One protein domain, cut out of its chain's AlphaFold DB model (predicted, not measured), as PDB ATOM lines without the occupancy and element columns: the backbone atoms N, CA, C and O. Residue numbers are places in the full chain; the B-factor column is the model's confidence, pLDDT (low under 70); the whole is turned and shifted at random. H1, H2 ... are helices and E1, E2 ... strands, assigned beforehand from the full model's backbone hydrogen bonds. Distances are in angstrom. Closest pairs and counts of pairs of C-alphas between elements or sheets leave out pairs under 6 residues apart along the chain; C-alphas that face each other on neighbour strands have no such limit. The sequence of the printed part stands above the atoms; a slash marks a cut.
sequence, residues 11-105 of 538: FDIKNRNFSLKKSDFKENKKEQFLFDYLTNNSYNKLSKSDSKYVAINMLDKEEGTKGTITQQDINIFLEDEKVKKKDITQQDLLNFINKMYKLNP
ATOM      1  N   PHE A  11     171.310 223.688 179.954       77.88
ATOM      2  CA  PHE A  11     172.235 223.515 181.082       77.88
ATOM      3  C   PHE A  11     171.494 223.606 182.410       77.88
ATOM      4  O   PHE A  11     171.064 224.690 182.802       77.88
ATOM      5  N   ASP A  12     171.407 222.493 183.135       75.94
ATOM      6  CA  ASP A  12     170.840 222.492 184.482       75.94
ATOM      7  C   ASP A  12     171.802 223.165 185.474       75.94
ATOM      8  O   ASP A  12     172.896 222.663 185.770       75.94
ATOM      9  N   ILE A  13     171.390 224.329 185.971       79.69
ATOM     10  CA  ILE A  13     172.071 225.111 187.009       79.69
ATOM     11  C   ILE A  13     171.289 225.110 188.327       79.69
ATOM     12  O   ILE A  13     171.681 225.800 189.277       79.69
ATOM     13  N   LYS A  14     170.184 224.366 188.415       70.94
ATOM     14  CA  LYS A  14     169.311 224.318 189.583       70.94
ATOM     15  C   LYS A  14     170.130 223.864 190.788       70.94
ATOM     16  O   LYS A  14     170.758 222.813 190.799       70.94
ATOM     17  N   ASN A  15     170.160 224.707 191.819       65.19
ATOM     18  CA  ASN A  15     170.930 224.493 193.050       65.19
ATOM     19  C   ASN A  15     172.463 224.395 192.876       65.19
ATOM     20  O   ASN A  15     173.156 224.019 193.825       65.19
ATOM     21  N   ARG A  16     173.028 224.767 191.716       76.06
ATOM     22  CA  ARG A  16     174.484 224.771 191.504       76.06
ATOM     23  C   ARG A  16     175.096 226.104 191.910       76.06
ATOM     24  O   ARG A  16     174.640 227.175 191.523       76.06
ATOM     25  N   ASN A  17     176.194 226.026 192.657       78.06
ATOM     26  CA  ASN A  17     176.997 227.178 193.050       78.06
ATOM     27  C   ASN A  17     178.400 227.043 192.462       78.06
ATOM     28  O   ASN A  17     179.141 226.126 192.815       78.06
ATOM     29  N   PHE A  18     178.772 227.968 191.580       85.38
ATOM     30  CA  PHE A  18     180.087 227.987 190.946       85.38
ATOM     31  C   PHE A  18     181.036 228.902 191.714       85.38
ATOM     32  O   PHE A  18     180.770 230.094 191.864       85.38
ATOM     33  N   SER A  19     182.152 228.346 192.183       86.69
ATOM     34  CA  SER A  19     183.225 229.090 192.847       86.69
ATOM     35  C   SER A  19     184.532 228.861 192.096       86.69
ATOM     36  O   SER A  19     185.173 227.825 192.255       86.69
ATOM     37  N   LEU A  20     184.901 229.813 191.238       88.50
ATOM     38  CA  LEU A  20     185.979 229.657 190.253       88.50
ATOM     39  C   LEU A  20     187.008 230.779 190.380       88.50
ATOM     40  O   LEU A  20     186.686 231.875 190.851       88.50
ATOM     41  N   LYS A  21     188.252 230.540 189.958       90.00
ATOM     42  CA  LYS A  21     189.307 231.557 190.008       90.00
ATOM     43  C   LYS A  21     189.434 232.236 188.655       90.00
ATOM     44  O   LYS A  21     189.393 231.606 187.602       90.00
ATOM     45  N   LYS A  22     189.732 233.538 188.668       86.88
ATOM     46  CA  LYS A  22     190.038 234.279 187.431       86.88
ATOM     47  C   LYS A  22     191.213 233.663 186.662       86.88
ATOM     48  O   LYS A  22     191.295 233.797 185.445       86.88
ATOM     49  N   SER A  23     192.132 233.001 187.375       88.75
ATOM     50  CA  SER A  23     193.256 232.273 186.781       88.75
ATOM     51  C   SER A  23     192.845 231.221 185.770       88.75
ATOM     52  O   SER A  23     193.571 231.035 184.800       88.75
ATOM     53  N   ASP A  24     191.680 230.611 185.954       87.50
ATOM     54  CA  ASP A  24     191.242 229.460 185.169       87.50
ATOM     55  C   ASP A  24     190.834 229.878 183.741       87.50
ATOM     56  O   ASP A  24     190.756 229.059 182.828       87.50
ATOM     57  N   PHE A  25     190.660 231.184 183.514       89.56
ATOM     58  CA  PHE A  25     190.253 231.790 182.242       89.56
ATOM     59  C   PHE A  25     191.341 232.676 181.622       89.56
ATOM     60  O   PHE A  25     191.092 233.370 180.637       89.56
ATOM     61  N   LYS A  26     192.560 232.692 182.185       80.44
ATOM     62  CA  LYS A  26     193.600 233.680 181.839       80.44
ATOM     63  C   LYS A  26     194.030 233.677 180.366       80.44
ATOM     64  O   LYS A  26     194.504 234.702 179.887       80.44
ATOM     65  N   GLU A  27     193.832 232.581 179.650       82.44
ATOM     66  CA  GLU A  27     194.309 232.408 178.274       82.44
ATOM     67  C   GLU A  27     193.339 232.945 177.208       82.44
ATOM     68  O   GLU A  27     193.747 233.185 176.073       82.44
ATOM     69  N   ASN A  28     192.078 233.221 177.564       89.62
ATOM     70  CA  ASN A  28     191.057 233.681 176.624       89.62
ATOM     71  C   ASN A  28     190.410 234.990 177.108       89.62
ATOM     72  O   ASN A  28     189.675 235.022 178.092       89.62
ATOM     73  N   LYS A  29     190.648 236.093 176.383       91.06
ATOM     74  CA  LYS A  29     190.129 237.431 176.737       91.06
ATOM     75  C   LYS A  29     188.597 237.492 176.798       91.06
ATOM     76  O   LYS A  29     188.066 238.281 177.577       91.06
ATOM     77  N   LYS A  30     187.895 236.684 175.996       94.06
ATOM     78  CA  LYS A  30     186.427 236.612 176.005       94.06
ATOM     79  C   LYS A  30     185.916 235.863 177.233       94.06
ATOM     80  O   LYS A  30     185.024 236.358 177.910       94.06
ATOM     81  N   GLU A  31     186.547 234.745 177.592       92.50
ATOM     82  CA  GLU A  31     186.242 234.025 178.837       92.50
ATOM     83  C   GLU A  31     186.558 234.865 180.081       92.50
ATOM     84  O   GLU A  31     185.769 234.882 181.021       92.50
ATOM     85  N   GLN A  32     187.669 235.615 180.084       91.81
ATOM     86  CA  GLN A  32     187.967 236.557 181.169       91.81
ATOM     87  C   GLN A  32     186.878 237.619 181.312       91.81
ATOM     88  O   GLN A  32     186.489 237.946 182.431       91.81
ATOM     89  N   PHE A  33     186.393 238.162 180.191       93.94
ATOM     90  CA  PHE A  33     185.290 239.115 180.213       93.94
ATOM     91  C   PHE A  33     184.019 238.481 180.786       93.94
ATOM     92  O   PHE A  33     183.413 239.079 181.670       93.94
ATOM     93  N   LEU A  34     183.641 237.281 180.335       93.38
ATOM     94  CA  LEU A  34     182.469 236.559 180.843       93.38
ATOM     95  C   LEU A  34     182.587 236.268 182.346       93.38
ATOM     96  O   LEU A  34     181.638 236.511 183.092       93.38
ATOM     97  N   PHE A  35     183.767 235.852 182.810       92.88
ATOM     98  CA  PHE A  35     184.060 235.673 184.231       92.88
ATOM     99  C   PHE A  35     183.889 236.978 185.014       92.88
ATOM    100  O   PHE A  35     183.169 237.009 186.011       92.88
ATOM    101  N   ASP A  36     184.516 238.071 184.575       90.62
ATOM    102  CA  ASP A  36     184.415 239.372 185.246       90.62
ATOM    103  C   ASP A  36     182.969 239.896 185.250       90.62
ATOM    104  O   ASP A  36     182.515 240.478 186.239       90.62
ATOM    105  N   TYR A  37     182.227 239.663 184.164       91.75
ATOM    106  CA  TYR A  37     180.828 240.056 184.025       91.75
ATOM    107  C   TYR A  37     179.940 239.335 185.044       91.75
ATOM    108  O   TYR A  37     179.229 239.980 185.816       91.75
ATOM    109  N   LEU A  38     180.032 238.004 185.094       90.06
ATOM    110  CA  LEU A  38     179.186 237.146 185.929       90.06
ATOM    111  C   LEU A  38     179.635 237.088 187.402       90.06
ATOM    112  O   LEU A  38     178.900 236.606 188.263       90.06
ATOM    113  N   THR A  39     180.819 237.611 187.733       90.12
ATOM    114  CA  THR A  39     181.309 237.717 189.120       90.12
ATOM    115  C   THR A  39     181.171 239.121 189.714       90.12
ATOM    116  O   THR A  39     181.412 239.296 190.914       90.12
ATOM    117  N   ASN A  40     180.727 240.121 188.942       86.75
ATOM    118  CA  ASN A  40     180.469 241.484 189.424       86.75
ATOM    119  C   ASN A  40     179.156 241.589 190.228       86.75
ATOM    120  O   ASN A  40     178.217 242.293 189.859       86.75
ATOM    121  N   ASN A  41     179.100 240.898 191.364       81.25
ATOM    122  CA  ASN A  41     177.949 240.839 192.263       81.25
ATOM    123  C   ASN A  41     178.317 241.290 193.692       81.25
ATOM    124  O   ASN A  41     179.490 241.437 194.041       81.25
ATOM    125  N   SER A  42     177.308 241.572 194.521       79.81
ATOM    126  CA  SER A  42     177.489 242.054 195.902       79.81
ATOM    127  C   SER A  42     178.218 241.051 196.800       79.81
ATOM    128  O   SER A  42     179.010 241.465 197.645       79.81
ATOM    129  N   TYR A  43     178.018 239.749 196.576       78.44
ATOM    130  CA  TYR A  43     178.661 238.676 197.335       78.44
ATOM    131  C   TYR A  43     180.192 238.718 197.196       78.44
ATOM    132  O   TYR A  43     180.925 238.745 198.186       78.44
ATOM    133  N   ASN A  44     180.692 238.851 195.966       84.25
ATOM    134  CA  ASN A  44     182.130 238.930 195.691       84.25
ATOM    135  C   ASN A  44     182.780 240.262 196.085       84.25
ATOM    136  O   ASN A  44     184.002 240.310 196.239       84.25
ATOM    137  N   LYS A  45     181.995 241.337 196.251       79.12
ATOM    138  CA  LYS A  45     182.489 242.650 196.713       79.12
ATOM    139  C   LYS A  45     182.852 242.653 198.199       79.12
ATOM    140  O   LYS A  45     183.695 243.444 198.612       79.12
ATOM    141  N   LEU A  46     182.239 241.768 198.985       71.38
ATOM    142  CA  LEU A  46     182.445 241.656 200.432       71.38
ATOM    143  C   LEU A  46     183.479 240.580 200.811       71.38
ATOM    144  O   LEU A  46     183.972 240.579 201.936       71.38
ATOM    145  N   SER A  47     183.849 239.694 199.877       66.31
ATOM    146  CA  SER A  47     184.777 238.578 200.105       66.31
ATOM    147  C   SER A  47     186.129 238.778 199.401       66.31
ATOM    148  O   SER A  47     186.218 238.860 198.171       66.31
ATOM    149  N   LYS A  48     187.218 238.798 200.184       69.19
ATOM    150  CA  LYS A  48     188.612 238.832 199.692       69.19
ATOM    151  C   LYS A  48     189.157 237.422 199.411       69.19
ATOM    152  O   LYS A  48     190.219 237.057 199.895       69.19
ATOM    153  N   SER A  49     188.406 236.636 198.648       79.56
ATOM    154  CA  SER A  49     188.829 235.326 198.137       79.56
ATOM    155  C   SER A  49     189.291 235.429 196.678       79.56
ATOM    156  O   SER A  49     188.715 236.205 195.905       79.56
ATOM    157  N   ASP A  50     190.297 234.628 196.310       80.44
ATOM    158  CA  ASP A  50     190.737 234.423 194.922       80.44
ATOM    159  C   ASP A  50     189.697 233.650 194.097       80.44
ATOM    160  O   ASP A  50     189.526 233.922 192.906       80.44
ATOM    161  N   SER A  51     188.967 232.723 194.729       86.19
ATOM    162  CA  SER A  51     187.783 232.098 194.131       86.19
ATOM    163  C   SER A  51     186.582 233.030 194.270       86.19
ATOM    164  O   SER A  51     186.295 233.520 195.369       86.19
ATOM    165  N   LYS A  52     185.890 233.279 193.158       87.81
ATOM    166  CA  LYS A  52     184.716 234.146 193.060       87.81
ATOM    167  C   LYS A  52     183.466 233.327 192.775       87.81
ATOM    168  O   LYS A  52     183.498 232.392 191.977       87.81
ATOM    169  N   TYR A  53     182.363 233.735 193.391       87.50
ATOM    170  CA  TYR A  53     181.042 233.193 193.113       87.50
ATOM    171  C   TYR A  53     180.550 233.670 191.745       87.50
ATOM    172  O   TYR A  53     180.373 234.877 191.541       87.50
ATOM    173  N   VAL A  54     180.342 232.752 190.807       88.12
ATOM    174  CA  VAL A  54     179.821 233.086 189.477       88.12
ATOM    175  C   VAL A  54     178.296 233.062 189.527       88.12
ATOM    176  O   VAL A  54     177.695 232.016 189.759       88.12
ATOM    177  N   ALA A  55     177.663 234.215 189.302       86.19
ATOM    178  CA  ALA A  55     176.209 234.365 189.291       86.19
ATOM    179  C   ALA A  55     175.630 233.895 187.946       86.19
ATOM    180  O   ALA A  55     175.123 234.681 187.150       86.19
ATOM    181  N   ILE A  56     175.770 232.599 187.661       85.62
ATOM    182  CA  ILE A  56     175.362 232.011 186.380       85.62
ATOM    183  C   ILE A  56     173.843 232.053 186.168       85.62
ATOM    184  O   ILE A  56     173.376 232.158 185.043       85.62
ATOM    185  N   ASN A  57     173.081 232.090 187.261       82.44
ATOM    186  CA  ASN A  57     171.640 232.330 187.272       82.44
ATOM    187  C   ASN A  57     171.235 233.687 186.669       82.44
ATOM    188  O   ASN A  57     170.058 233.917 186.443       82.44
ATOM    189  N   MET A  58     172.177 234.598 186.406       82.50
ATOM    190  CA  MET A  58     171.902 235.807 185.624       82.50
ATOM    191  C   MET A  58     171.620 235.517 184.140       82.50
ATOM    192  O   MET A  58     171.157 236.424 183.443       82.50
ATOM    193  N   LEU A  59     171.945 234.312 183.658       85.19
ATOM    194  CA  LEU A  59     171.635 233.853 182.303       85.19
ATOM    195  C   LEU A  59     170.202 233.312 182.194       85.19
ATOM    196  O   LEU A  59     169.584 233.544 181.170       85.19
ATOM    197  N   ASP A  60     169.684 232.685 183.253       84.62
ATOM    198  CA  ASP A  60     168.321 232.137 183.376       84.62
ATOM    199  C   ASP A  60     167.283 233.274 183.463       84.62
ATOM    200  O   ASP A  60     167.036 233.854 184.527       84.62
ATOM    201  N   LYS A  61     166.765 233.676 182.302       81.31
ATOM    202  CA  LYS A  61     165.864 234.820 182.100       81.31
ATOM    203  C   LYS A  61     164.553 234.437 181.420       81.31
ATOM    204  O   LYS A  61     163.632 235.256 181.417       81.31
ATOM    205  N   GLU A  62     164.469 233.258 180.828       81.50
ATOM    206  CA  GLU A  62     163.274 232.722 180.204       81.50
ATOM    207  C   GLU A  62     162.232 232.322 181.264       81.50
ATOM    208  O   GLU A  62     162.512 231.671 182.271       81.50
ATOM    209  N   GLU A  63     160.987 232.757 181.062       77.94
ATOM    210  CA  GLU A  63     159.891 232.399 181.959       77.94
ATOM    211  C   GLU A  63     159.466 230.942 181.740       77.94
ATOM    212  O   GLU A  63     159.218 230.513 180.618       77.94
ATOM    213  N   GLY A  64     159.318 230.188 182.833       75.00
ATOM    214  CA  GLY A  64     158.860 228.792 182.801       75.00
ATOM    215  C   GLY A  64     159.972 227.737 182.823       75.00
ATOM    216  O   GLY A  64     159.668 226.581 183.104       75.00
ATOM    217  N   THR A  65     161.241 228.120 182.640       77.56
ATOM    218  CA  THR A  65     162.410 227.207 182.591       77.56
ATOM    219  C   THR A  65     163.400 227.398 183.750       77.56
ATOM    220  O   THR A  65     164.489 226.824 183.753       77.56
ATOM    221  N   LYS A  66     162.991 228.143 184.788       81.00
ATOM    222  CA  LYS A  66     163.827 228.531 185.935       81.00
ATOM    223  C   LYS A  66     164.685 227.383 186.482       81.00
ATOM    224  O   LYS A  66     164.169 226.367 186.956       81.00
ATOM    225  N   GLY A  67     165.992 227.611 186.528       77.69
ATOM    226  CA  GLY A  67     167.009 226.636 186.916       77.69
ATOM    227  C   GLY A  67     167.688 225.935 185.739       77.69
ATOM    228  O   GLY A  67     168.645 225.207 185.979       77.69
ATOM    229  N   THR A  68     167.265 226.180 184.499       84.12
ATOM    230  CA  THR A  68     167.891 225.642 183.283       84.12
ATOM    231  C   THR A  68     168.229 226.788 182.340       84.12
ATOM    232  O   THR A  68     167.365 227.605 182.064       84.12
ATOM    233  N   ILE A  69     169.465 226.852 181.840       86.50
ATOM    234  CA  ILE A  69     169.842 227.819 180.800       86.50
ATOM    235  C   ILE A  69     169.498 227.224 179.443       86.50
ATOM    236  O   ILE A  69     170.087 226.208 179.061       86.50
ATOM    237  N   THR A  70     168.608 227.888 178.716       86.69
ATOM    238  CA  THR A  70     168.154 227.468 177.391       86.69
ATOM    239  C   THR A  70     168.869 228.207 176.255       86.69
ATOM    240  O   THR A  70     169.631 229.163 176.441       86.69
ATOM    241  N   GLN A  71     168.575 227.822 175.013       87.56
ATOM    242  CA  GLN A  71     168.970 228.600 173.838       87.56
ATOM    243  C   GLN A  71     168.393 230.032 173.848       87.56
ATOM    244  O   GLN A  71     169.047 230.961 173.359       87.56
ATOM    245  N   GLN A  72     167.185 230.227 174.383       88.50
ATOM    246  CA  GLN A  72     166.539 231.537 174.442       88.50
ATOM    247  C   GLN A  72     167.223 232.448 175.466       88.50
ATOM    248  O   GLN A  72     167.499 233.610 175.156       88.50
ATOM    249  N   ASP A  73     167.603 231.908 176.623       88.19
ATOM    250  CA  ASP A  73     168.418 232.598 177.629       88.19
ATOM    251  C   ASP A  73     169.731 233.131 177.057       88.19
ATOM    252  O   ASP A  73     170.102 234.295 177.255       88.19
ATOM    253  N   ILE A  74     170.421 232.286 176.288       89.50
ATOM    254  CA  ILE A  74     171.664 232.652 175.610       89.50
ATOM    255  C   ILE A  74     171.428 233.817 174.649       89.50
ATOM    256  O   ILE A  74     172.190 234.784 174.669       89.50
ATOM    257  N   ASN A  75     170.367 233.765 173.843       89.75
ATOM    258  CA  ASN A  75     170.047 234.837 172.901       89.75
ATOM    259  C   ASN A  75     169.776 236.159 173.632       89.75
ATOM    260  O   ASN A  75     170.349 237.185 173.262       89.75
ATOM    261  N   ILE A  76     168.996 236.131 174.719       89.75
ATOM    262  CA  ILE A  76     168.719 237.312 175.551       89.75
ATOM    263  C   ILE A  76     170.018 237.883 176.135       89.75
ATOM    264  O   ILE A  76     170.221 239.100 176.152       89.75
ATOM    265  N   PHE A  77     170.924 237.032 176.620       91.00
ATOM    266  CA  PHE A  77     172.204 237.480 177.166       91.00
ATOM    267  C   PHE A  77     173.104 238.130 176.107       91.00
ATOM    268  O   PHE A  77     173.705 239.176 176.366       91.00
ATOM    269  N   LEU A  78     173.179 237.541 174.912       91.44
ATOM    270  CA  LEU A  78     173.964 238.074 173.794       91.44
ATOM    271  C   LEU A  78     173.427 239.420 173.286       91.44
ATOM    272  O   LEU A  78     174.154 240.153 172.612       91.44
ATOM    273  N   GLU A  79     172.188 239.783 173.624       91.75
ATOM    274  CA  GLU A  79     171.617 241.080 173.276       91.75
ATOM    275  C   GLU A  79     172.054 242.247 174.173       91.75
ATOM    276  O   GLU A  79     171.902 243.401 173.751       91.75
ATOM    277  N   ASP A  80     172.640 241.976 175.343       89.94
ATOM    278  CA  ASP A  80     173.130 242.992 176.280       89.94
ATOM    279  C   ASP A  80     174.218 243.870 175.635       89.94
ATOM    280  O   ASP A  80     175.199 243.377 175.073       89.94
ATOM    281  N   GLU A  81     174.087 245.197 175.733       90.62
ATOM    282  CA  GLU A  81     175.021 246.134 175.097       90.62
ATOM    283  C   GLU A  81     176.484 245.935 175.515       90.62
ATOM    284  O   GLU A  81     177.397 246.176 174.719       90.62
ATOM    285  N   LYS A  82     176.740 245.545 176.768       88.94
ATOM    286  CA  LYS A  82     178.104 245.326 177.272       88.94
ATOM    287  C   LYS A  82     178.695 244.041 176.709       88.94
ATOM    288  O   LYS A  82     179.904 244.000 176.486       88.94
ATOM    289  N   VAL A  83     177.857 243.034 176.474       90.38
ATOM    290  CA  VAL A  83     178.227 241.753 175.859       90.38
ATOM    291  C   VAL A  83     178.463 241.943 174.358       90.38
ATOM    292  O   VAL A  83     179.530 241.572 173.865       90.38
ATOM    293  N   LYS A  84     177.561 242.649 173.659       89.62
ATOM    294  CA  LYS A  84     177.713 243.036 172.243       89.62
ATOM    295  C   LYS A  84     179.015 243.791 171.977       89.62
ATOM    296  O   LYS A  84     179.742 243.446 171.056       89.62
ATOM    297  N   LYS A  85     179.371 244.769 172.822       91.94
ATOM    298  CA  LYS A  85     180.623 245.556 172.713       91.94
ATOM    299  C   LYS A  85     181.912 244.731 172.834       91.94
ATOM    300  O   LYS A  85     182.999 245.279 172.645       91.94
ATOM    301  N   LYS A  86     181.821 243.462 173.234       92.88
ATOM    302  CA  LYS A  86     182.955 242.545 173.402       92.88
ATOM    303  C   LYS A  86     182.979 241.421 172.367       92.88
ATOM    304  O   LYS A  86     183.807 240.522 172.503       92.88
ATOM    305  N   ASP A  87     182.108 241.485 171.357       92.31
ATOM    306  CA  ASP A  87     182.000 240.507 170.270       92.31
ATOM    307  C   ASP A  87     181.880 239.059 170.781       92.31
ATOM    308  O   ASP A  87     182.482 238.132 170.226       92.31
ATOM    309  N   ILE A  88     181.151 238.860 171.887       94.56
ATOM    310  CA  ILE A  88     180.860 237.529 172.429       94.56
ATOM    311  C   ILE A  88     179.867 236.833 171.504       94.56
ATOM    312  O   ILE A  88     178.812 237.378 171.188       94.56
ATOM    313  N   THR A  89     180.208 235.622 171.081       92.62
ATOM    314  CA  THR A  89     179.329 234.758 170.290       92.62
ATOM    315  C   THR A  89     178.644 233.720 171.175       92.62
ATOM    316  O   THR A  89     179.079 233.457 172.297       92.62
ATOM    317  N   GLN A  90     177.611 233.066 170.643       90.88
ATOM    318  CA  GLN A  90     177.003 231.898 171.283       90.88
ATOM    319  C   GLN A  90     178.051 230.830 171.624       90.88
ATOM    320  O   GLN A  90     178.094 230.367 172.758       90.88
ATOM    321  N   GLN A  91     178.949 230.496 170.693       90.38
ATOM    322  CA  GLN A  91     179.980 229.484 170.937       90.38
ATOM    323  C   GLN A  91     180.943 229.884 172.065       90.38
ATOM    324  O   GLN A  91     181.353 229.027 172.845       90.38
ATOM    325  N   ASP A  92     181.281 231.173 172.189       91.81
ATOM    326  CA  ASP A  92     182.120 231.664 173.290       91.81
ATOM    327  C   ASP A  92     181.445 231.435 174.652       91.81
ATOM    328  O   ASP A  92     182.097 231.001 175.602       91.81
ATOM    329  N   LEU A  93     180.135 231.695 174.741       90.38
ATOM    330  CA  LEU A  93     179.362 231.472 175.962       90.38
ATOM    331  C   LEU A  93     179.217 229.979 176.283       90.38
ATOM    332  O   LEU A  93     179.420 229.590 177.431       90.38
ATOM    333  N   LEU A  94     178.945 229.136 175.281       89.56
ATOM    334  CA  LEU A  94     178.884 227.680 175.454       89.56
ATOM    335  C   LEU A  94     180.219 227.113 175.939       89.56
ATOM    336  O   LEU A  94     180.256 226.335 176.890       89.56
ATOM    337  N   ASN A  95     181.329 227.546 175.339       89.75
ATOM    338  CA  ASN A  95     182.668 227.148 175.766       89.75
ATOM    339  C   ASN A  95     182.944 227.582 177.211       89.75
ATOM    340  O   ASN A  95     183.506 226.806 177.985       89.75
ATOM    341  N   PHE A  96     182.519 228.791 177.592       91.12
ATOM    342  CA  PHE A  96     182.651 229.290 178.958       91.12
ATOM    343  C   PHE A  96     181.843 228.451 179.958       91.12
ATOM    344  O   PHE A  96     182.417 227.992 180.946       91.12
ATOM    345  N   ILE A  97     180.555 228.197 179.694       88.50
ATOM    346  CA  ILE A  97     179.685 227.381 180.560       88.50
ATOM    347  C   ILE A  97     180.254 225.963 180.698       88.50
ATOM    348  O   ILE A  97     180.482 225.505 181.818       88.50
ATOM    349  N   ASN A  98     180.609 225.313 179.587       86.00
ATOM    350  CA  ASN A  98     181.228 223.984 179.592       86.00
ATOM    351  C   ASN A  98     182.518 223.946 180.420       86.00
ATOM    352  O   ASN A  98     182.758 223.009 181.184       86.00
ATOM    353  N   LYS A  99     183.357 224.978 180.302       89.31
ATOM    354  CA  LYS A  99     184.584 225.092 181.093       89.31
ATOM    355  C   LYS A  99     184.290 225.271 182.582       89.31
ATOM    356  O   LYS A  99     184.987 224.675 183.397       89.31
ATOM    357  N   MET A 100     183.254 226.025 182.955       88.06
ATOM    358  CA  MET A 100     182.846 226.132 184.359       88.06
ATOM    359  C   MET A 100     182.402 224.791 184.946       88.06
ATOM    360  O   MET A 100     182.771 224.483 186.077       88.06
ATOM    361  N   TYR A 101     181.631 224.005 184.191       83.75
ATOM    362  CA  TYR A 101     181.175 222.678 184.618       83.75
ATOM    363  C   TYR A 101     182.371 221.749 184.833       83.75
ATOM    364  O   TYR A 101     182.487 221.139 185.890       83.75
ATOM    365  N   LYS A 102     183.337 221.750 183.904       83.94
ATOM    366  CA  LYS A 102     184.590 220.984 184.036       83.94
ATOM    367  C   LYS A 102     185.441 221.391 185.239       83.94
ATOM    368  O   LYS A 102     186.106 220.549 185.830       83.94
ATOM    369  N   LEU A 103     185.460 222.676 185.594       86.56
ATOM    370  CA  LEU A 103     186.232 223.177 186.737       86.56
ATOM    371  C   LEU A 103     185.530 222.955 188.084       86.56
ATOM    372  O   LEU A 103     186.183 223.002 189.126       86.56
ATOM    373  N   ASN A 104     184.216 222.736 188.078       83.25
ATOM    374  CA  ASN A 104     183.416 222.526 189.280       83.25
ATOM    375  C   ASN A 104     182.375 221.406 189.077       83.25
ATOM    376  O   ASN A 104     181.165 221.673 189.157       83.25
ATOM    377  N   PRO A 105     182.827 220.167 188.800       82.69
ATOM    378  CA  PRO A 105     181.922 219.057 188.571       82.69
ATOM    379  C   PRO A 105     181.265 218.634 189.888       82.69
ATOM    380  O   PRO A 105     181.889 218.632 190.959       82.69
TER     381      PRO A 105
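AT A GLANCE: This is residues 11 to 105 of the 538 residues of an uncharacterized protein of Candidatus Gastranaerophilales bacterium HUM_9 (UniProt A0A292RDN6). A small two-stranded sheet, E1 and E2, packs at the ends of the two longest helices, H2 and H6, which meet at a steep angle in the core. H4 packs across the start of H6, H3 lies out beside E2, and a long loop, residues 55 to 67, leads from the sheet to E3 and H4. The printed part has 95 residues, in the order E1 H1 H2 H3 E2 E3 H4 H5 H6; the sheet is antiparallel and the class mostly helix. It is compact, with a radius of gyration of the C-alphas of 12.8 A, and rounded, spanning 34 by 30 by 25 A.

IN THESE COORDINATES: Find C-alpha 18 at (180.087, 227.987, 190.946), where E1 begins; it covers residues 18 to 21, and E2 residues 51 to 54. H1 is residues 22 to 25, H2 29 to 39, 15.2 A long, and H3 42 to 46. Further on come E3, 68 to 70, H4, 71 to 78, 10.7 A long, and H5, 81 to 84. H6, residues 90 to 103, runs 20.0 A to C-alpha 103 at (186.232, 223.177, 186.737).

HOW THE PARTS SIT: Between E1 and E2, look at N 52 and O 20, 2.8 A apart. The closest C-alphas of H2 and E2, Thr 39 and Val 54, are 4.9 A apart; those of H6 and E1, Leu 20 and Leu 103, 7.4 A; those of H3 and E2, Asn 44 and Lys 52, 6.0 A. H6 touches H2 with residues 92 to 96 alone, closest C-alphas Glu 31 and Phe 96 at 5.9 A, the same way at a steep tilt of 67 degrees, only just short of about perpendicular. H1 touches H2, closest C-alphas Phe 25 and Gln 32 at 5.4 A. H4 touches H6, about perpendicular at 76 degrees, closest C-alphas Ile 74 and Gln 90 at 6.9 A, with residues 90 to 93 of H6 alone. H5 is near H2. Residues 11 to 12 pair antiparallel with residues 68 to 69 of E3. Every O i to N i+4 pair is within hydrogen-bond range in H2, H4 and H6; H3 has 0 of 1, but 2 of 2 O i to N i+3 pairs, and H1 and H5 are too short for an O i to N i+4 pair.

THE WHOLE: The two C-alphas farthest apart, Glu 27 and Gly 64, are 35.9 A apart. The printed part has no cut, and its one long link is E2 to E3. Mean pLDDT of the printed part is 85.7; residues 15, 47 and 48 are under 70.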